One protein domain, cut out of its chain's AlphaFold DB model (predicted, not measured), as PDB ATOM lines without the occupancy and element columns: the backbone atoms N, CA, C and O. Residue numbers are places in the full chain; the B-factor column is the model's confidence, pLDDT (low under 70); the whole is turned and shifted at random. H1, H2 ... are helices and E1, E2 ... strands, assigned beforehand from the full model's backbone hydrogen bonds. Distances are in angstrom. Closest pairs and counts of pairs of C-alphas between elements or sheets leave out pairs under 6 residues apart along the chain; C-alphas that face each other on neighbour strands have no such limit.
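Overview. This is residues 1 to 160 of the 160 residues of an uncharacterized protein of Prevotella melaninogenica (UniProt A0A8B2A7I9). One strongly twisted sheet of eight strands has three helices, H2, H3 and H4, in a layer over one face. A fourth helix, H1, leads into this body as a long arm, and residues 1 to 14 stick out free. The 160 printed residues hold four named helices and eight named strands in the order H1 H2 H3 E1 E2 E3 E4 H4 E5 E6 E7 E8, a mixed class; the sheet, all antiparallel, runs E1 E2 E3 E4 E8 E7 E6 E5. The whole is compact, with a radius of gyration of the C-alphas of 16.6 A, yet the arm gives it an elongated outline of 60 by 38 by 30 A.

Along the chain. The sheet is made of E1, residues 51 to 57, 18.4 A long from first to last C-alpha; E2, residues 62 to 68, 19.9 A; E3, residues 87 to 92; E4, residues 98 to 102; E5, residues 121 to 124; E6, residues 132 to 136; E7, residues 142 to 147; and E8, residues 154 to 159, whose C-alpha 159 is at (182.821, 250.184, 349.007). H1, residues 2 to 20, is 27.2 A long and begins with C-alpha 2 at (155.196, 261.966, 387.285). H2 is residues 26 to 35, H3 residues 38 to 47, and H4 residues 105 to 117, 18.4 A.

Arrangement. E1 to E4 form one meander, each strand the antiparallel neighbour of the one before, and E5 to E8 another. E4 and E8 are antiparallel at 167 degrees, with N 100 and O 156 within hydrogen-bond range at 2.8 A. E1 and E5 are the edge strands. H2, H3 and H4 are on the same face, two layers in all, and run along the strands: H3 over E2 at a height over the sheet of 9.2 A, H4 over E8 and E7 at 8.7 A, and H2 over E4 and, only just, E8, with 3 C-alphas on it, at 9.0 A. H2 and H3, a helical hairpin, touch at a shallow tilt of 28 degrees, opposite ways; their closest C-alphas, of Ile 32 and Gly 41, are 5.1 A apart. H2 and H4 only just touch, with 3 pairs of C-alphas within 8 A, through residues 111 to 115 of H4 alone; the closest are Met 26 and Leu 111, 6.3 A. H1 is not on the sheet and only just touches H4, with 3 pairs, through its residues 19 to 20 alone; the closest C-alphas, of Gln 20 and Ala 107, are 6.4 A apart. In H1, H2, H3 and H4 every O i to N i+4 pair is within hydrogen-bond range.

Size, cuts and confidence. The C-alphas of Met 1 and Glu 59, the two farthest apart, are 60.2 A apart; without residues 1 to 14 the body spans 39 by 35 by 29 A. The printed part has no cut. The one long link, E2 to E3, holds a short antiparallel pairing of residues 71 to 72 with 78 to 79. The mean pLDDT of the printed part is 88.2; residues 1 to 3, 5 to 20, 127 to 128 and 150 to 152 are under 70.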
ATOM      1  N   MET A   1     153.374 259.735 390.688       54.41
ATOM      2  CA  MET A   1     153.437 259.139 389.330       54.41
ATOM      3  C   MET A   1     154.380 259.873 388.369       54.41
ATOM      4  O   MET A   1     155.237 259.210 387.804       54.41
ATOM      5  N   LYS A   2     154.324 261.211 388.224       57.41
ATOM      6  CA  LYS A   2     155.196 261.966 387.285       57.41
ATOM      7  C   LYS A   2     156.714 261.763 387.478       57.41
ATOM      8  O   LYS A   2     157.425 261.626 386.495       57.41
ATOM      9  N   LYS A   3     157.209 261.689 388.723       56.81
ATOM     10  CA  LYS A   3     158.650 261.508 389.014       56.81
ATOM     11  C   LYS A   3     159.177 260.107 388.659       56.81
ATOM     12  O   LYS A   3     160.276 259.994 388.136       56.81
ATOM     13  N   ILE A   4     158.378 259.061 388.890       71.75
ATOM     14  CA  ILE A   4     158.732 257.665 388.559       71.75
ATOM     15  C   ILE A   4     158.752 257.468 387.039       71.75
ATOM     16  O   ILE A   4     159.675 256.854 386.516       71.75
ATOM     17  N   LEU A   5     157.787 258.057 386.324       67.94
ATOM     18  CA  LEU A   5     157.756 258.020 384.862       67.94
ATOM     19  C   LEU A   5     158.979 258.719 384.244       67.94
ATOM     20  O   LEU A   5     159.539 258.199 383.286       67.94
ATOM     21  N   LEU A   6     159.423 259.844 384.823       67.81
ATOM     22  CA  LEU A   6     160.633 260.561 384.394       67.81
ATOM     23  C   LEU A   6     161.921 259.756 384.640       67.81
ATOM     24  O   LEU A   6     162.824 259.751 383.811       67.81
ATOM     25  N   LEU A   7     162.013 259.068 385.781       68.94
ATOM     26  CA  LEU A   7     163.144 258.192 386.105       68.94
ATOM     27  C   LEU A   7     163.225 257.001 385.144       68.94
ATOM     28  O   LEU A   7     164.309 256.672 384.669       68.94
ATOM     29  N   LEU A   8     162.081 256.398 384.810       64.69
ATOM     30  CA  LEU A   8     162.004 255.297 383.850       64.69
ATOM     31  C   LEU A   8     162.408 255.736 382.438       64.69
ATOM     32  O   LEU A   8     163.171 255.025 381.787       64.69
ATOM     33  N   THR A   9     161.978 256.913 381.968       63.66
ATOM     34  CA  THR A   9     162.424 257.431 380.665       63.66
ATOM     35  C   THR A   9     163.918 257.731 380.650       63.66
ATOM     36  O   THR A   9     164.592 257.322 379.710       63.66
ATOM     37  N   VAL A  10     164.479 258.356 381.689       65.25
ATOM     38  CA  VAL A  10     165.932 258.610 381.771       65.25
ATOM     39  C   VAL A  10     166.741 257.304 381.782       65.25
ATOM     40  O   VAL A  10     167.759 257.204 381.094       65.25
ATOM     41  N   LEU A  11     166.287 256.267 382.496       55.44
ATOM     42  CA  LEU A  11     166.917 254.942 382.447       55.44
ATOM     43  C   LEU A  11     166.847 254.317 381.044       55.44
ATOM     44  O   LEU A  11     167.854 253.820 380.546       55.44
ATOM     45  N   LEU A  12     165.700 254.402 380.366       59.47
ATOM     46  CA  LEU A  12     165.544 253.889 379.001       59.47
ATOM     47  C   LEU A  12     166.453 254.623 378.000       59.47
ATOM     48  O   LEU A  12     167.105 253.976 377.178       59.47
ATOM     49  N   PHE A  13     166.572 255.951 378.104       58.69
ATOM     50  CA  PHE A  13     167.472 256.742 377.256       58.69
ATOM     51  C   PHE A  13     168.950 256.438 377.520       58.69
ATOM     52  O   PHE A  13     169.729 256.303 376.576       58.69
ATOM     53  N   THR A  14     169.354 256.286 378.784       56.38
ATOM     54  CA  THR A  14     170.751 255.966 379.124       56.38
ATOM     55  C   THR A  14     171.141 254.548 378.702       56.38
ATOM     56  O   THR A  14     172.267 254.345 378.247       56.38
ATOM     57  N   MET A  15     170.219 253.581 378.771       52.50
ATOM     58  CA  MET A  15     170.437 252.225 378.257       52.50
ATOM     59  C   MET A  15     170.483 252.185 376.723       52.50
ATOM     60  O   MET A  15     171.383 251.555 376.168       52.50
ATOM     61  N   GLY A  16     169.588 252.904 376.034       52.28
ATOM     62  CA  GLY A  16     169.595 253.017 374.570       52.28
ATOM     63  C   GLY A  16     170.865 253.681 374.025       52.28
ATOM     64  O   GLY A  16     171.485 253.169 373.094       52.28
ATOM     65  N   ALA A  17     171.320 254.763 374.664       56.50
ATOM     66  CA  ALA A  17     172.566 255.440 374.304       56.50
ATOM     67  C   ALA A  17     173.810 254.576 374.576       56.50
ATOM     68  O   ALA A  17     174.775 254.634 373.816       56.50
ATOM     69  N   ARG A  18     173.801 253.754 375.639       55.88
ATOM     70  CA  ARG A  18     174.868 252.769 375.890       55.88
ATOM     71  C   ARG A  18     174.907 251.694 374.809       55.88
ATOM     72  O   ARG A  18     175.974 251.448 374.267       55.88
ATOM     73  N   ALA A  19     173.756 251.129 374.454       55.47
ATOM     74  CA  ALA A  19     173.669 250.106 373.418       55.47
ATOM     75  C   ALA A  19     174.161 250.632 372.055       55.47
ATOM     76  O   ALA A  19     174.855 249.924 371.331       55.47
ATOM     77  N   GLN A  20     173.883 251.891 371.706       59.69
ATOM     78  CA  GLN A  20     174.395 252.473 370.459       59.69
ATOM     79  C   GLN A  20     175.918 252.719 370.477       59.69
ATOM     80  O   GLN A  20     176.546 252.648 369.426       59.69
ATOM     81  N   LYS A  21     176.539 252.940 371.650       70.06
ATOM     82  CA  LYS A  21     178.008 253.061 371.799       70.06
ATOM     83  C   LYS A  21     178.760 251.730 371.683       70.06
ATOM     84  O   LYS A  21     179.993 251.714 371.632       70.06
ATOM     85  N   ASP A  22     178.044 250.611 371.665       82.75
ATOM     86  CA  ASP A  22     178.657 249.289 371.566       82.75
ATOM     87  C   ASP A  22     179.077 248.928 370.136       82.75
ATOM     88  O   ASP A  22     179.824 247.972 369.957       82.75
ATOM     89  N   ILE A  23     178.666 249.710 369.135       92.25
ATOM     90  CA  ILE A  23     179.004 249.492 367.726       92.25
ATOM     91  C   ILE A  23     179.758 250.705 367.182       92.25
ATOM     92  O   ILE A  23     179.450 251.841 367.546       92.25
ATOM     93  N   VAL A  24     180.738 250.462 366.309       95.50
ATOM     94  CA  VAL A  24     181.419 251.506 365.537       95.50
ATOM     95  C   VAL A  24     180.401 252.393 364.813       95.50
ATOM     96  O   VAL A  24     179.444 251.909 364.207       95.50
ATOM     97  N   SER A  25     180.581 253.712 364.907       95.94
ATOM     98  CA  SER A  25     179.698 254.664 364.230       95.94
ATOM     99  C   SER A  25     179.896 254.618 362.714       95.94
ATOM    100  O   SER A  25     180.978 254.281 362.231       95.94
ATOM    101  N   MET A  26     178.881 255.016 361.944       97.56
ATOM    102  CA  MET A  26     179.013 255.056 360.482       97.56
ATOM    103  C   MET A  26     180.031 256.099 360.017       97.56
ATOM    104  O   MET A  26     180.754 255.855 359.057       97.56
ATOM    105  N   ALA A  27     180.163 257.217 360.736       96.50
ATOM    106  CA  ALA A  27     181.193 258.217 360.462       96.50
ATOM    107  C   ALA A  27     182.612 257.652 360.655       96.50
ATOM    108  O   ALA A  27     183.481 257.859 359.808       96.50
ATOM    109  N   ASP A  28     182.841 256.896 361.732       97.06
ATOM    110  CA  ASP A  28     184.127 256.234 361.961       97.06
ATOM    111  C   ASP A  28     184.383 255.124 360.940       97.06
ATOM    112  O   ASP A  28     185.499 254.999 360.448       97.06
ATOM    113  N   ALA A  29     183.363 254.346 360.578       97.56
ATOM    114  CA  ALA A  29     183.479 253.299 359.567       97.56
ATOM    115  C   ALA A  29     183.868 253.857 358.188       97.56
ATOM    116  O   ALA A  29     184.779 253.339 357.545       97.56
ATOM    117  N   ILE A  30     183.239 254.960 357.770       97.56
ATOM    118  CA  ILE A  30     183.590 255.686 356.541       97.56
ATOM    119  C   ILE A  30     185.024 256.213 356.623       97.56
ATOM    120  O   ILE A  30     185.791 256.050 355.679       97.56
ATOM    121  N   LYS A  31     185.426 256.784 357.766       96.19
ATOM    122  CA  LYS A  31     186.804 257.249 357.980       96.19
ATOM    123  C   LYS A  31     187.816 256.106 357.866       96.19
ATOM    124  O   LYS A  31     188.877 256.292 357.276       96.19
ATOM    125  N   ILE A  32     187.505 254.943 358.435       96.56
ATOM    126  CA  ILE A  32     188.339 253.741 358.330       96.56
ATOM    127  C   ILE A  32     188.485 253.329 356.860       96.56
ATOM    128  O   ILE A  32     189.608 253.116 356.406       96.56
ATOM    129  N   PHE A  33     187.375 253.272 356.119       97.25
ATOM    130  CA  PHE A  33     187.372 252.947 354.692       97.25
ATOM    131  C   PHE A  33     188.229 253.934 353.882       97.25
ATOM    132  O   PHE A  33     189.163 253.537 353.190       97.25
ATOM    133  N   GLN A  34     187.978 255.236 354.037       95.94
ATOM    134  CA  GLN A  34     188.674 256.297 353.301       95.94
ATOM    135  C   GLN A  34     190.172 256.360 353.609       95.94
ATOM    136  O   GLN A  34     190.961 256.747 352.750       95.94
ATOM    137  N   ALA A  35     190.583 255.968 354.816       93.38
ATOM    138  CA  ALA A  35     191.991 255.940 355.188       93.38
ATOM    139  C   ALA A  35     192.793 254.863 354.443       93.38
ATOM    140  O   ALA A  35     194.017 254.971 354.405       93.38
ATOM    141  N   LYS A  36     192.135 253.820 353.906       86.25
ATOM    142  CA  LYS A  36     192.738 252.708 353.140       86.25
ATOM    143  C   LYS A  36     193.948 252.044 353.813       86.25
ATOM    144  O   LYS A  36     194.776 251.423 353.154       86.25
ATOM    145  N   THR A  37     194.074 252.171 355.136       86.62
ATOM    146  CA  THR A  37     195.217 251.667 355.899       86.62
ATOM    147  C   THR A  37     194.767 250.915 357.141       86.62
ATOM    148  O   THR A  37     193.919 251.365 357.915       86.62
ATOM    149  N   LEU A  38     195.423 249.777 357.375       89.69
ATOM    150  CA  LEU A  38     195.225 248.936 358.553       89.69
ATOM    151  C   LEU A  38     195.429 249.709 359.864       89.69
ATOM    152  O   LEU A  38     194.693 249.520 360.831       89.69
ATOM    153  N   GLN A  39     196.437 250.582 359.896       92.94
ATOM    154  CA  GLN A  39     196.833 251.316 361.094       92.94
ATOM    155  C   GLN A  39     195.708 252.213 361.620       92.94
ATOM    156  O   GLN A  39     195.441 252.212 362.823       92.94
ATOM    157  N   VAL A  40     195.024 252.940 360.731       92.50
ATOM    158  CA  VAL A  40     193.904 253.808 361.119       92.50
ATOM    159  C   VAL A  40     192.722 252.971 361.601       92.50
ATOM    160  O   VAL A  40     192.166 253.270 362.658       92.50
ATOM    161  N   GLY A  41     192.395 251.888 360.887       93.75
ATOM    162  CA  GLY A  41     191.379 250.916 361.298       93.75
ATOM    163  C   GLY A  41     191.599 250.408 362.717       93.75
ATOM    164  O   GLY A  41     190.747 250.580 363.589       93.75
ATOM    165  N   LYS A  42     192.796 249.872 362.971       95.62
ATOM    166  CA  LYS A  42     193.214 249.374 364.282       95.62
ATOM    167  C   LYS A  42     193.058 250.435 365.371       95.62
ATOM    168  O   LYS A  42     192.426 250.175 366.390       95.62
ATOM    169  N   GLN A  43     193.597 251.636 365.151       96.38
ATOM    170  CA  GLN A  43     193.569 252.708 366.147       96.38
ATOM    171  C   GLN A  43     192.137 253.118 366.515       96.38
ATOM    172  O   GLN A  43     191.832 253.306 367.694       96.38
ATOM    173  N   VAL A  44     191.263 253.275 365.517       96.12
ATOM    174  CA  VAL A  44     189.866 253.666 365.739       96.12
ATOM    175  C   VAL A  44     189.115 252.564 366.483       96.12
ATOM    176  O   VAL A  44     188.467 252.850 367.490       96.12
ATOM    177  N   LEU A  45     189.235 251.314 366.033       97.19
ATOM    178  CA  LEU A  45     188.493 250.182 366.590       97.19
ATOM    179  C   LEU A  45     188.942 249.844 368.019       97.19
ATOM    180  O   LEU A  45     188.105 249.729 368.915       97.19
ATOM    181  N   GLU A  46     190.247 249.761 368.276       96.62
ATOM    182  CA  GLU A  46     190.770 249.425 369.608       96.62
ATOM    183  C   GLU A  46     190.456 250.518 370.638       96.62
ATOM    184  O   GLU A  46     190.065 250.211 371.765       96.62
ATOM    185  N   LYS A  47     190.488 251.801 370.242       95.56
ATOM    186  CA  LYS A  47     190.033 252.911 371.100       95.56
ATOM    187  C   LYS A  47     188.555 252.785 371.489       95.56
ATOM    188  O   LYS A  47     188.151 253.272 372.543       95.56
ATOM    189  N   GLN A  48     187.746 252.140 370.652       94.44
ATOM    190  CA  GLN A  48     186.326 251.886 370.901       94.44
ATOM    191  C   GLN A  48     186.067 250.551 371.621       94.44
ATOM    192  O   GLN A  48     184.906 250.171 371.802       94.44
ATOM    193  N   GLY A  49     187.119 249.853 372.063       95.12
ATOM    194  CA  GLY A  49     187.025 248.603 372.816       95.12
ATOM    195  C   GLY A  49     186.845 247.356 371.951       95.12
ATOM    196  O   GLY A  49     186.456 246.313 372.472       95.12
ATOM    197  N   TYR A  50     187.100 247.441 370.643       97.56
ATOM    198  CA  TYR A  50     187.184 246.249 369.807       97.56
ATOM    199  C   TYR A  50     188.510 245.518 370.037       97.56
ATOM    200  O   TYR A  50     189.562 246.137 370.179       97.56
ATOM    201  N   SER A  51     188.466 244.190 370.022       97.56
ATOM    202  CA  SER A  51     189.640 243.322 370.121       97.56
ATOM    203  C   SER A  51     189.980 242.732 368.759       97.56
ATOM    204  O   SER A  51     189.108 242.153 368.110       97.56
ATOM    205  N   TYR A  52     191.242 242.837 368.347       97.75
ATOM    206  CA  TYR A  52     191.743 242.189 367.137       97.75
ATOM    207  C   TYR A  52     191.768 240.659 367.294       97.75
ATOM    208  O   TYR A  52     192.136 240.149 368.355       97.75
ATOM    209  N   LYS A  53     191.372 239.928 366.246       97.50
ATOM    210  CA  LYS A  53     191.257 238.457 366.241       97.50
ATOM    211  C   LYS A  53     192.082 237.756 365.166       97.50
ATOM    212  O   LYS A  53     192.108 236.533 365.149       97.50
ATOM    213  N   GLY A  54     192.799 238.499 364.327       96.62
ATOM    214  CA  GLY A  54     193.663 237.927 363.295       96.62
ATOM    215  C   GLY A  54     193.145 238.155 361.879       96.62
ATOM    216  O   GLY A  54     192.291 239.013 361.641       96.62
ATOM    217  N   VAL A  55     193.709 237.385 360.949       97.31
ATOM    218  CA  VAL A  55     193.422 237.469 359.515       97.31
ATOM    219  C   VAL A  55     192.648 236.232 359.075       97.31
ATOM    220  O   VAL A  55     193.167 235.125 359.210       97.31
ATOM    221  N   SER A  56     191.444 236.427 358.542       95.38
ATOM    222  CA  SER A  56     190.689 235.386 357.836       95.38
ATOM    223  C   SER A  56     191.121 235.351 356.371       95.38
ATOM    224  O   SER A  56     191.626 236.345 355.843       95.38
ATOM    225  N   SER A  57     190.952 234.204 355.713       95.06
ATOM    226  CA  SER A  57     191.232 234.049 354.286       95.06
ATOM    227  C   SER A  57     190.206 233.120 353.654       95.06
ATOM    228  O   SER A  57     189.987 232.024 354.166       95.06
ATOM    229  N   ASP A  58     189.642 233.536 352.529       87.38
ATOM    230  CA  ASP A  58     188.739 232.742 351.698       87.38
ATOM    231  C   ASP A  58     189.048 232.958 350.202       87.38
ATOM    232  O   ASP A  58     190.131 233.433 349.843       87.38
ATOM    233  N   GLU A  59     188.127 232.565 349.319       88.69
ATOM    234  CA  GLU A  59     188.266 232.739 347.868       88.69
ATOM    235  C   GLU A  59     188.190 234.206 347.402       88.69
ATOM    236  O   GLU A  59     188.690 234.535 346.325       88.69
ATOM    237  N   PHE A  60     187.610 235.099 348.208       83.44
ATOM    238  CA  PHE A  60     187.433 236.520 347.899       83.44
ATOM    239  C   PHE A  60     188.591 237.378 348.411       83.44
ATOM    240  O   PHE A  60     188.824 238.480 347.903       83.44
ATOM    241  N   GLY A  61     189.362 236.872 349.372       92.06
ATOM    242  CA  GLY A  61     190.622 237.468 349.779       92.06
ATOM    243  C   GLY A  61     190.941 237.249 351.247       92.06
ATOM    244  O   GLY A  61     190.735 236.174 351.803       92.06
ATOM    245  N   LYS A  62     191.540 238.274 351.854       96.31
ATOM    246  CA  LYS A  62     191.955 238.278 353.254       96.31
ATOM    247  C   LYS A  62     191.378 239.487 353.960       96.31
ATOM    248  O   LYS A  62     191.486 240.597 353.432       96.31
ATOM    249  N   ASP A  63     190.886 239.283 355.174       96.25
ATOM    250  CA  ASP A  63     190.350 240.349 356.015       96.25
ATOM    251  C   ASP A  63     191.037 240.380 357.371       96.25
ATOM    252  O   ASP A  63     191.300 239.351 357.992       96.25
ATOM    253  N   TYR A  64     191.290 241.585 357.867       97.44
ATOM    254  CA  TYR A  64     191.662 241.809 359.257       97.44
ATOM    255  C   TYR A  64     190.394 241.907 360.111       97.44
ATOM    256  O   TYR A  64     189.498 242.687 359.789       97.44
ATOM    257  N   ASN A  65     190.327 241.145 361.205       97.69
ATOM    258  CA  ASN A  65     189.099 240.955 361.979       97.69
ATOM    259  C   ASN A  65     189.178 241.603 363.363       97.69
ATOM    260  O   ASN A  65     190.072 241.295 364.156       97.69
ATOM    261  N   TRP A  66     188.183 242.421 363.699       98.12
ATOM    262  CA  TRP A  66     187.958 242.938 365.047       98.12
ATOM    263  C   TRP A  66     186.573 242.575 365.538       98.12
ATOM    264  O   TRP A  66     185.610 242.606 364.781       98.12
ATOM    265  N   VAL A  67     186.449 242.314 366.835       97.31
ATOM    266  CA  VAL A  67     185.158 242.024 367.462       97.31
ATOM    267  C   VAL A  67     184.938 242.845 368.717       97.31
ATOM    268  O   VAL A  67     185.888 243.224 369.401       97.31
ATOM    269  N   LYS A  68     183.672 243.076 369.051       96.50
ATOM    270  CA  LYS A  68     183.254 243.694 370.307       96.50
ATOM    271  C   LYS A  68     182.091 242.921 370.900       96.50
ATOM    272  O   LYS A  68     181.173 242.536 370.181       96.50
ATOM    273  N   ASN A  69     182.157 242.694 372.212       95.56
ATOM    274  CA  ASN A  69     181.181 241.924 372.988       95.56
ATOM    275  C   ASN A  69     180.924 240.497 372.464       95.56
ATOM    276  O   ASN A  69     179.880 239.933 372.748       95.56
ATOM    277  N   MET A  70     181.859 239.899 371.725       94.88
ATOM    278  CA  MET A  70     181.780 238.518 371.235       94.88
ATOM    279  C   MET A  70     183.190 237.958 370.996       94.88
ATOM    280  O   MET A  70     184.185 238.668 371.175       94.88
ATOM    281  N   ASN A  71     183.291 236.701 370.571       96.25
ATOM    282  CA  ASN A  71     184.541 236.080 370.137       96.25
ATOM    283  C   ASN A  71     184.368 235.384 368.780       96.25
ATOM    284  O   ASN A  71     183.262 235.331 368.247       96.25
ATOM    285  N   LEU A  72     185.460 234.849 368.231       94.94
ATOM    286  CA  LEU A  72     185.444 234.037 367.015       94.94
ATOM    287  C   LEU A  72     185.928 232.612 367.295       94.94
ATOM    288  O   LEU A  72     186.713 232.394 368.222       94.94
ATOM    289  N   THR A  73     185.448 231.653 366.506       94.69
ATOM    290  CA  THR A  73     186.051 230.317 366.402       94.69
ATOM    291  C   THR A  73     187.396 230.387 365.665       94.69
ATOM    292  O   THR A  73     187.784 231.445 365.167       94.69
ATOM    293  N   SER A  74     188.108 229.259 365.564       92.19
ATOM    294  CA  SER A  74     189.312 229.143 364.725       92.19
ATOM    295  C   SER A  74     189.048 229.477 363.254       92.19
ATOM    296  O   SER A  74     189.925 230.012 362.586       92.19
ATOM    297  N   ASP A  75     187.826 229.220 362.789       91.31
ATOM    298  CA  ASP A  75     187.386 229.458 361.409       91.31
ATOM    299  C   ASP A  75     186.753 230.847 361.236       91.31
ATOM    300  O   ASP A  75     185.995 231.085 360.302       91.31
ATOM    301  N   PHE A  76     187.021 231.769 362.170       92.69
ATOM    302  CA  PHE A  76     186.512 233.142 362.158       92.69
ATOM    303  C   PHE A  76     184.978 233.265 362.197       92.69
ATOM    304  O   PHE A  76     184.423 234.311 361.859       92.69
ATOM    305  N   LEU A  77     184.270 232.242 362.690       91.25
ATOM    306  CA  LEU A  77     182.818 232.304 362.862       91.25
ATOM    307  C   LEU A  77     182.437 232.956 364.201       91.25
ATOM    308  O   LEU A  77     183.085 232.689 365.217       91.25
ATOM    309  N   PRO A  78     181.362 233.764 364.248       92.06
ATOM    310  CA  PRO A  78     180.871 234.359 365.486       92.06
ATOM    311  C   PRO A  78     180.550 233.337 366.579       92.06
ATOM    312  O   PRO A  78     179.809 232.383 366.356       92.06
ATOM    313  N   THR A  79     181.041 233.577 367.796       93.31
ATOM    314  CA  THR A  79     180.746 232.758 368.977       93.31
ATOM    315  C   THR A  79     180.763 233.594 370.261       93.31
ATOM    316  O   THR A  79     181.185 234.750 370.264       93.31
ATOM    317  N   ALA A  80     180.306 233.011 371.373       91.69
ATOM    318  CA  ALA A  80     180.342 233.615 372.707       91.69
ATOM    319  C   ALA A  80     179.757 235.045 372.766       91.69
ATOM    320  O   ALA A  80     180.405 235.970 373.259       91.69
ATOM    321  N   MET A  81     178.535 235.226 372.251       91.69
ATOM    322  CA  MET A  81     177.824 236.512 372.284       91.69
ATOM    323  C   MET A  81     177.654 236.998 373.730       91.69
ATOM    324  O   MET A  81     177.034 236.330 374.560       91.69
ATOM    325  N   GLY A  82     178.235 238.153 374.035       89.31
ATOM    326  CA  GLY A  82     178.265 238.760 375.360       89.31
ATOM    327  C   GLY A  82     177.123 239.747 375.604       89.31
ATOM    328  O   GLY A  82     176.186 239.881 374.820       89.31
ATOM    329  N   ARG A  83     177.200 240.466 376.731       87.25
ATOM    330  CA  ARG A  83     176.251 241.543 377.060       87.25
ATOM    331  C   ARG A  83     176.483 242.768 376.168       87.25
ATOM    332  O   ARG A  83     177.622 243.085 375.845       87.25
ATOM    333  N   GLY A  84     175.409 243.502 375.869       88.00
ATOM    334  CA  GLY A  84     175.446 244.664 374.973       88.00
ATOM    335  C   GLY A  84     175.285 244.264 373.508       88.00
ATOM    336  O   GLY A  84     174.894 243.135 373.207       88.00
ATOM    337  N   ASN A  85     175.563 245.183 372.582       91.44
ATOM    338  CA  ASN A  85     175.549 244.823 371.162       91.44
ATOM    339  C   ASN A  85     176.860 244.138 370.770       91.44
ATOM    340  O   ASN A  85     177.940 244.709 370.922       91.44
ATOM    341  N   SER A  86     176.748 242.916 370.247       93.81
ATOM    342  CA  SER A  86     177.856 242.201 369.615       93.81
ATOM    343  C   SER A  86     178.026 242.671 368.176       93.81
ATOM    344  O   SER A  86     177.037 242.838 367.450       93.81
ATOM    345  N   SER A  87     179.270 242.886 367.762       95.62
ATOM    346  CA  SER A  87     179.588 243.225 366.376       95.62
ATOM    347  C   SER A  87     180.988 242.778 365.984       95.62
ATOM    348  O   SER A  87     181.869 242.608 366.830       95.62
ATOM    349  N   MET A  88     181.174 242.620 364.679       96.25
ATOM    350  CA  MET A  88     182.438 242.258 364.058       96.25
ATOM    351  C   MET A  88     182.720 243.217 362.902       96.25
ATOM    352  O   MET A  88     181.818 243.513 362.123       96.25
ATOM    353  N   VAL A  89     183.950 243.715 362.807       97.44
ATOM    354  CA  VAL A  89     184.407 244.608 361.739       97.44
ATOM    355  C   VAL A  89     185.526 243.922 360.970       97.44
ATOM    356  O   VAL A  89     186.522 243.518 361.575       97.44
ATOM    357  N   LEU A  90     185.349 243.800 359.658       96.19
ATOM    358  CA  LEU A  90     186.340 243.255 358.734       96.19
ATOM    359  C   LEU A  90     186.873 244.379 357.860       96.19
ATOM    360  O   LEU A  90     186.103 245.163 357.301       96.19
ATOM    361  N   LEU A  91     188.194 244.444 357.745       96.69
ATOM    362  CA  LEU A  91     188.876 245.317 356.804       96.69
ATOM    363  C   LEU A  91     189.569 244.445 355.766       96.69
ATOM    364  O   LEU A  91     190.532 243.750 356.107       96.69
ATOM    365  N   ALA A  92     189.129 244.539 354.513       94.88
ATOM    366  CA  ALA A  92     189.779 243.840 353.417       94.88
ATOM    367  C   ALA A  92     191.239 244.282 353.309       94.88
ATOM    368  O   ALA A  92     191.548 245.475 353.335       94.88
ATOM    369  N   GLN A  93     192.158 243.327 353.156       94.00
ATOM    370  CA  GLN A  93     193.596 243.607 353.100       94.00
ATOM    371  C   GLN A  93     193.967 244.537 351.933       94.00
ATOM    372  O   GLN A  93     194.934 245.290 352.018       94.00
ATOM    373  N   ASN A  94     193.179 244.516 350.858       91.00
ATOM    374  CA  ASN A  94     193.335 245.404 349.706       91.00
ATOM    375  C   ASN A  94     192.756 246.822 349.926       91.00
ATOM    376  O   ASN A  94     192.847 247.651 349.024       91.00
ATOM    377  N   GLY A  95     192.138 247.092 351.082       89.56
ATOM    378  CA  GLY A  95     191.536 248.378 351.435       89.56
ATOM    379  C   GLY A  95     190.273 248.746 350.651       89.56
ATOM    380  O   GLY A  95     189.819 249.880 350.760       89.56
ATOM    381  N   LYS A  96     189.713 247.829 349.850       92.31
ATOM    382  CA  LYS A  96     188.562 248.099 348.968       92.31
ATOM    383  C   LYS A  96     187.212 247.901 349.638       92.31
ATOM    384  O   LYS A  96     186.187 248.231 349.042       92.31
ATOM    385  N   THR A  97     187.181 247.306 350.828       95.31
ATOM    386  CA  THR A  97     185.923 247.019 351.511       95.31
ATOM    387  C   THR A  97     186.088 247.038 353.021       95.31
ATOM    388  O   THR A  97     187.086 246.557 353.561       95.31
ATOM    389  N   VAL A  98     185.085 247.594 353.696       97.44
ATOM    390  CA  VAL A  98     184.881 247.442 355.138       97.44
ATOM    391  C   VAL A  98     183.532 246.772 355.351       97.44
ATOM    392  O   VAL A  98     182.525 247.250 354.827       97.44
ATOM    393  N   TYR A  99     183.506 245.700 356.140       96.56
ATOM    394  CA  TYR A  99     182.268 245.055 356.570       96.56
ATOM    395  C   TYR A  99     182.035 245.278 358.058       96.56
ATOM    396  O   TYR A  99     182.965 245.205 358.861       96.56
ATOM    397  N   ILE A 100     180.783 245.502 358.439       97.12
ATOM    398  CA  ILE A 100     180.339 245.554 359.831       97.12
ATOM    399  C   ILE A 100     179.185 244.574 359.987       97.12
ATOM    400  O   ILE A 100     178.075 244.824 359.521       97.12
ATOM    401  N   TYR A 101     179.432 243.472 360.681       95.56
ATOM    402  CA  TYR A 101     178.395 242.532 361.077       95.56
ATOM    403  C   TYR A 101     177.818 242.932 362.426       95.56
ATOM    404  O   TYR A 101     178.547 243.179 363.391       95.56
ATOM    405  N   VAL A 102     176.492 242.972 362.492       94.00
ATOM    406  CA  VAL A 102     175.736 243.328 363.688       94.00
ATOM    407  C   VAL A 102     174.731 242.226 363.983       94.00
ATOM    408  O   VAL A 102     173.989 241.791 363.108       94.00
ATOM    409  N   PHE A 103     174.663 241.800 365.243       91.62
ATOM    410  CA  PHE A 103     173.801 240.689 365.670       91.62
ATOM    411  C   PHE A 103     172.509 241.159 366.355       91.62
ATOM    412  O   PHE A 103     171.784 240.377 366.962       91.62
ATOM    413  N   ASN A 104     172.205 242.456 366.253       89.38
ATOM    414  CA  ASN A 104     171.037 243.094 366.844       89.38
ATOM    415  C   ASN A 104     170.322 243.990 365.821       89.38
ATOM    416  O   ASN A 104     170.904 244.933 365.283       89.38
ATOM    417  N   ARG A 105     169.030 243.730 365.597       88.94
ATOM    418  CA  ARG A 105     168.212 244.451 364.608       88.94
ATOM    419  C   ARG A 105     168.072 245.944 364.910       88.94
ATOM    420  O   ARG A 105     168.134 246.762 363.998       88.94
ATOM    421  N   THR A 106     167.877 246.307 366.176       89.75
ATOM    422  CA  THR A 106     167.730 247.709 366.595       89.75
ATOM    423  C   THR A 106     169.021 248.478 366.359       89.75
ATOM    424  O   THR A 106     168.996 249.609 365.883       89.75
ATOM    425  N   ALA A 107     170.160 247.850 366.645       91.81
ATOM    426  CA  ALA A 107     171.457 248.465 366.432       91.81
ATOM    427  C   ALA A 107     171.759 248.650 364.933       91.81
ATOM    428  O   ALA A 107     172.224 249.715 364.531       91.81
ATOM    429  N   PHE A 108     171.384 247.677 364.096       93.69
ATOM    430  CA  PHE A 108     171.447 247.798 362.638       93.69
ATOM    431  C   PHE A 108     170.582 248.951 362.100       93.69
ATOM    432  O   PHE A 108     171.067 249.788 361.341       93.69
ATOM    433  N   ALA A 109     169.334 249.074 362.567       92.44
ATOM    434  CA  ALA A 109     168.470 250.208 362.228       92.44
ATOM    435  C   ALA A 109     169.054 251.556 362.704       92.44
ATOM    436  O   ALA A 109     168.907 252.580 362.036       92.44
ATOM    437  N   GLY A 110     169.770 251.563 363.832       93.44
ATOM    438  CA  GLY A 110     170.507 252.730 364.316       93.44
ATOM    439  C   GLY A 110     171.633 253.173 363.376       93.44
ATOM    440  O   GLY A 110     171.841 254.373 363.204       93.44
ATOM    441  N   LEU A 111     172.334 252.236 362.730       96.44
ATOM    442  CA  LEU A 111     173.336 252.553 361.704       96.44
ATOM    443  C   LEU A 111     172.680 253.123 360.437       96.44
ATOM    444  O   LEU A 111     173.164 254.115 359.895       96.44
ATOM    445  N   GLN A 112     171.534 252.577 360.013       95.94
ATOM    446  CA  GLN A 112     170.752 253.136 358.900       95.94
ATOM    447  C   GLN A 112     170.321 254.581 359.186       95.94
ATOM    448  O   GLN A 112     170.454 255.457 358.332       95.94
ATOM    449  N   ALA A 113     169.855 254.856 360.409       95.75
ATOM    450  CA  ALA A 113     169.479 256.203 360.827       95.75
ATOM    451  C   ALA A 113     170.670 257.179 360.819       95.75
ATOM    452  O   ALA A 113     170.496 258.334 360.435       95.75
ATOM    453  N   GLN A 114     171.874 256.723 361.188       97.06
ATOM    454  CA  GLN A 114     173.094 257.536 361.082       97.06
ATOM    455  C   GLN A 114     173.397 257.899 359.625       97.06
ATOM    456  O   GLN A 114     173.592 259.074 359.333       97.06
ATOM    457  N   VAL A 115     173.376 256.926 358.708       97.44
ATOM    458  CA  VAL A 115     173.620 257.170 357.273       97.44
ATOM    459  C   VAL A 115     172.597 258.148 356.692       97.44
ATOM    460  O   VAL A 115     172.978 259.105 356.015       97.44
ATOM    461  N   LYS A 116     171.316 257.995 357.049       96.00
ATOM    462  CA  LYS A 116     170.266 258.952 356.677       96.00
ATOM    463  C   LYS A 116     170.560 260.363 357.190       96.00
ATOM    464  O   LYS A 116     170.457 261.328 356.441       96.00
ATOM    465  N   ALA A 117     170.936 260.492 358.462       96.25
ATOM    466  CA  ALA A 117     171.255 261.781 359.077       96.25
ATOM    467  C   ALA A 117     172.510 262.435 358.472       96.25
ATOM    468  O   ALA A 117     172.631 263.655 358.485       96.25
ATOM    469  N   MET A 118     173.422 261.639 357.905       96.62
ATOM    470  CA  MET A 118     174.580 262.121 357.147       96.62
ATOM    471  C   MET A 118     174.218 262.607 355.729       96.62
ATOM    472  O   MET A 118     175.095 263.115 355.023       96.62
ATOM    473  N   GLY A 119     172.953 262.484 355.313       97.06
ATOM    474  CA  GLY A 119     172.447 262.977 354.031       97.06
ATOM    475  C   GLY A 119     172.746 262.062 352.847       97.06
ATOM    476  O   GLY A 119     172.968 262.565 351.753       97.06
ATOM    477  N   TYR A 120     172.833 260.751 353.074       97.94
ATOM    478  CA  TYR A 120     172.854 259.778 351.981       97.94
ATOM    479  C   TYR A 120     171.447 259.568 351.428       97.94
ATOM    480  O   TYR A 120     170.485 259.454 352.196       97.94
ATOM    481  N   ASP A 121     171.355 259.431 350.111       96.44
ATOM    482  CA  ASP A 121     170.160 258.942 349.439       96.44
ATOM    483  C   ASP A 121     170.074 257.431 349.625       96.44
ATOM    484  O   ASP A 121     171.058 256.723 349.433       96.44
ATOM    485  N   MET A 122     168.909 256.931 350.036       94.69
ATOM    486  CA  MET A 122     168.721 255.531 350.425       94.69
ATOM    487  C   MET A 122     167.653 254.891 349.538       94.69
ATOM    488  O   MET A 122     166.501 255.328 349.542       94.69
ATOM    489  N   GLY A 123     168.020 253.841 348.805       90.56
ATOM    490  CA  GLY A 123     167.140 253.125 347.885       90.56
ATOM    491  C   GLY A 123     167.374 251.619 347.914       90.56
ATOM    492  O   GLY A 123     168.430 251.145 348.320       90.56
ATOM    493  N   ASN A 124     166.380 250.835 347.506       86.06
ATOM    494  CA  ASN A 124     166.546 249.383 347.423       86.06
ATOM    495  C   ASN A 124     167.342 249.008 346.170       86.06
ATOM    496  O   ASN A 124     167.153 249.628 345.122       86.06
ATOM    497  N   ALA A 125     168.169 247.962 346.263       75.31
ATOM    498  CA  ALA A 125     168.981 247.486 345.136       75.31
ATOM    499  C   ALA A 125     168.135 247.065 343.924       75.31
ATOM    500  O   ALA A 125     168.493 247.325 342.778       75.31
ATOM    501  N   VAL A 126     166.990 246.431 344.185       77.75
ATOM    502  CA  VAL A 126     166.023 246.002 343.170       77.75
ATOM    503  C   VAL A 126     164.620 246.384 343.633       77.75
ATOM    504  O   VAL A 126     164.292 246.312 344.819       77.75
ATOM    505  N   LYS A 127     163.753 246.784 342.698       69.50
ATOM    506  CA  LYS A 127     162.351 247.100 343.001       69.50
ATOM    507  C   LYS A 127     161.665 245.879 343.627       69.50
ATOM    508  O   LYS A 127     161.475 244.866 342.967       69.50
ATOM    509  N   GLY A 128     161.270 246.001 344.893       62.53
ATOM    510  CA  GLY A 128     160.618 244.931 345.656       62.53
ATOM    511  C   GLY A 128     161.553 244.112 346.550       62.53
ATOM    512  O   GLY A 128     161.052 243.428 347.441       62.53
ATOM    513  N   ASP A 129     162.876 244.238 346.394       74.00
ATOM    514  CA  ASP A 129     163.835 243.678 347.344       74.00
ATOM    515  C   ASP A 129     163.872 244.544 348.612       74.00
ATOM    516  O   ASP A 129     164.018 245.764 348.551       74.00
ATOM    517  N   LYS A 130     163.682 243.908 349.769       72.69
ATOM    518  CA  LYS A 130     163.758 244.548 351.093       72.69
ATOM    519  C   LYS A 130     164.986 244.096 351.882       72.69
ATOM    520  O   LYS A 130     165.148 244.504 353.029       72.69
ATOM    521  N   THR A 131     165.798 243.212 351.306       83.75
ATOM    522  CA  THR A 131     166.970 242.625 351.958       83.75
ATOM    523  C   THR A 131     168.203 243.500 351.786       83.75
ATOM    524  O   THR A 131     169.008 243.564 352.714       83.75
ATOM    525  N   THR A 132     168.296 244.232 350.671       91.00
ATOM    526  CA  THR A 132     169.415 245.128 350.371       91.00
ATOM    527  C   THR A 132     168.963 246.573 350.214       91.00
ATOM    528  O   THR A 132     168.196 246.915 349.311       91.00
ATOM    529  N   LEU A 133     169.503 247.437 351.068       94.12
ATOM    530  CA  LEU A 133     169.361 248.885 350.977       94.12
ATOM    531  C   LEU A 133     170.711 249.500 350.597       94.12
ATOM    532  O   LEU A 133     171.680 249.362 351.338       94.12
ATOM    533  N   ILE A 134     170.758 250.179 349.456       95.75
ATOM    534  CA  ILE A 134     171.929 250.882 348.932       95.75
ATOM    535  C   ILE A 134     171.803 252.361 349.286       95.75
ATOM    536  O   ILE A 134     170.767 252.987 349.052       95.75
ATOM    537  N   CYS A 135     172.870 252.914 349.848       97.25
ATOM    538  CA  CYS A 135     172.961 254.304 350.246       97.25
ATOM    539  C   CYS A 135     174.110 254.981 349.496       97.25
ATOM    540  O   CYS A 135     175.263 254.560 349.626       97.25
ATOM    541  N   THR A 136     173.812 256.048 348.760       97.12
ATOM    542  CA  THR A 136     174.786 256.790 347.947       97.12
ATOM    543  C   THR A 136     174.814 258.263 348.324       97.12
ATOM    544  O   THR A 136     173.815 258.823 348.774       97.12
ATOM    545  N   LYS A 137     175.969 258.899 348.143       97.00
ATOM    546  CA  LYS A 137     176.145 260.343 348.298       97.00
ATOM    547  C   LYS A 137     177.340 260.789 347.465       97.00
ATOM    548  O   LYS A 137     178.358 260.104 347.451       97.00
ATOM    549  N   ASP A 138     177.232 261.942 346.814       95.38
ATOM    550  CA  ASP A 138     178.308 262.468 345.973       95.38
ATOM    551  C   ASP A 138     179.641 262.558 346.728       95.38
ATOM    552  O   ASP A 138     179.717 263.088 347.842       95.38
ATOM    553  N   ASN A 139     180.710 262.069 346.089       94.31
ATOM    554  CA  ASN A 139     182.079 262.049 346.619       94.31
ATOM    555  C   ASN A 139     182.223 261.318 347.969       94.31
ATOM    556  O   ASN A 139     183.100 261.645 348.772       94.31
ATOM    557  N   GLN A 140     181.343 260.360 348.250       97.12
ATOM    558  CA  GLN A 140     181.389 259.505 349.430       97.12
ATOM    559  C   GLN A 140     181.282 258.034 349.016       97.12
ATOM    560  O   GLN A 140     180.720 257.752 347.960       97.12
ATOM    561  N   PRO A 141     181.807 257.101 349.830       97.50
ATOM    562  CA  PRO A 141     181.710 255.680 349.523       97.50
ATOM    563  C   PRO A 141     180.263 255.191 349.498       97.50
ATOM    564  O   PRO A 141     179.423 255.665 350.267       97.50
ATOM    565  N   THR A 142     179.989 254.182 348.680       98.00
ATOM    566  CA  THR A 142     178.705 253.481 348.687       98.00
ATOM    567  C   THR A 142     178.557 252.652 349.964       98.00
ATOM    568  O   THR A 142     179.464 251.914 350.356       98.00
ATOM    569  N   ILE A 143     177.392 252.735 350.614       98.44
ATOM    570  CA  ILE A 143     177.076 251.954 351.817       98.44
ATOM    571  C   ILE A 143     175.898 251.035 351.517       98.44
ATOM    572  O   ILE A 143     174.800 251.501 351.231       98.44
ATOM    573  N   SER A 144     176.101 249.730 351.638       97.25
ATOM    574  CA  SER A 144     175.051 248.726 351.477       97.25
ATOM    575  C   SER A 144     174.681 248.116 352.824       97.25
ATOM    576  O   SER A 144     175.541 247.635 353.558       97.25
ATOM    577  N   PHE A 145     173.396 248.116 353.152       96.50
ATOM    578  CA  PHE A 145     172.826 247.434 354.309       96.50
ATOM    579  C   PHE A 145     172.162 246.142 353.838       96.50
ATOM    580  O   PHE A 145     171.157 246.182 353.130       96.50
ATOM    581  N   LEU A 146     172.712 245.008 354.263       94.06
ATOM    582  CA  LEU A 146     172.302 243.663 353.880       94.06
ATOM    583  C   LEU A 146     171.641 242.958 355.067       94.06
ATOM    584  O   LEU A 146     172.221 242.853 356.149       94.06
ATOM    585  N   THR A 147     170.432 242.445 354.858       91.31
ATOM    586  CA  THR A 147     169.773 241.509 355.777       91.31
ATOM    587  C   THR A 147     170.046 240.092 355.293       91.31
ATOM    588  O   THR A 147     169.542 239.679 354.251       91.31
ATOM    589  N   LEU A 148     170.865 239.367 356.046       84.62
ATOM    590  CA  LEU A 148     171.404 238.061 355.682       84.62
ATOM    591  C   LEU A 148     170.679 236.934 356.443       84.62
ATOM    592  O   LEU A 148     169.984 237.169 357.437       84.62
ATOM    593  N   GLN A 149     170.821 235.696 355.968       75.31
ATOM    594  CA  GLN A 149     170.310 234.517 356.678       75.31
ATOM    595  C   GLN A 149     171.243 234.131 357.837       75.31
ATOM    596  O   GLN A 149     172.451 234.354 357.786       75.31
ATOM    597  N   GLN A 150     170.685 233.547 358.903       60.09
ATOM    598  CA  GLN A 150     171.457 233.133 360.082       60.09
ATOM    599  C   GLN A 150     172.616 232.183 359.721       60.09
ATOM    600  O   GLN A 150     172.461 231.375 358.806       60.09
ATOM    601  N   PRO A 151     173.761 232.237 360.439       59.72
ATOM    602  CA  PRO A 151     173.980 232.881 361.746       59.72
ATOM    603  C   PRO A 151     174.415 234.357 361.709       59.72
ATOM    604  O   PRO A 151     174.533 234.971 362.769       59.72
ATOM    605  N   LEU A 152     174.632 234.949 360.531       64.94
ATOM    606  CA  LEU A 152     174.991 236.363 360.364       64.94
ATOM    607  C   LEU A 152     173.738 237.134 359.932       64.94
ATOM    608  O   LEU A 152     173.350 237.001 358.784       64.94
ATOM    609  N   PRO A 153     173.056 237.905 360.796       80.25
ATOM    610  CA  PRO A 153     171.735 238.418 360.430       80.25
ATOM    611  C   PRO A 153     171.779 239.769 359.700       80.25
ATOM    612  O   PRO A 153     170.905 240.041 358.879       80.25
ATOM    613  N   TYR A 154     172.774 240.623 359.973       93.31
ATOM    614  CA  TYR A 154     172.843 241.972 359.406       93.31
ATOM    615  C   TYR A 154     174.283 242.392 359.110       93.31
ATOM    616  O   TYR A 154     175.150 242.303 359.982       93.31
ATOM    617  N   CYS A 155     174.528 242.877 357.897       95.25
ATOM    618  CA  CYS A 155     175.835 243.335 357.444       95.25
ATOM    619  C   CYS A 155     175.724 244.744 356.857       95.25
ATOM    620  O   CYS A 155     174.797 245.047 356.109       95.25
ATOM    621  N   VAL A 156     176.668 245.608 357.210       97.50
ATOM    622  CA  VAL A 156     176.935 246.853 356.493       97.50
ATOM    623  C   VAL A 156     178.203 246.648 355.684       97.50
ATOM    624  O   VAL A 156     179.219 246.250 356.245       97.50
ATOM    625  N   GLN A 157     178.149 246.943 354.397       97.19
ATOM    626  CA  GLN A 157     179.287 246.896 353.492       97.19
ATOM    627  C   GLN A 157     179.571 248.306 352.978       97.19
ATOM    628  O   GLN A 157     178.658 248.991 352.522       97.19
ATOM    629  N   ILE A 158     180.829 248.738 353.057       98.06
ATOM    630  CA  ILE A 158     181.298 250.022 352.528       98.06
ATOM    631  C   ILE A 158     182.282 249.744 351.398       98.06
ATOM    632  O   ILE A 158     183.286 249.061 351.617       98.06
ATOM    633  N   THR A 159     181.991 250.274 350.217       96.44
ATOM    634  CA  THR A 159     182.821 250.184 349.007       96.44
ATOM    635  C   THR A 159     182.987 251.566 348.387       96.44
ATOM    636  O   THR A 159     182.379 252.528 348.850       96.44
ATOM    637  N   GLU A 160     183.805 251.670 347.339       91.12
ATOM    638  CA  GLU A 160     183.780 252.852 346.463       91.12
ATOM    639  C   GLU A 160     182.364 253.072 345.897       91.12
ATOM    640  O   GLU A 160     181.631 252.069 345.705       91.12
TER     641      GLU A 160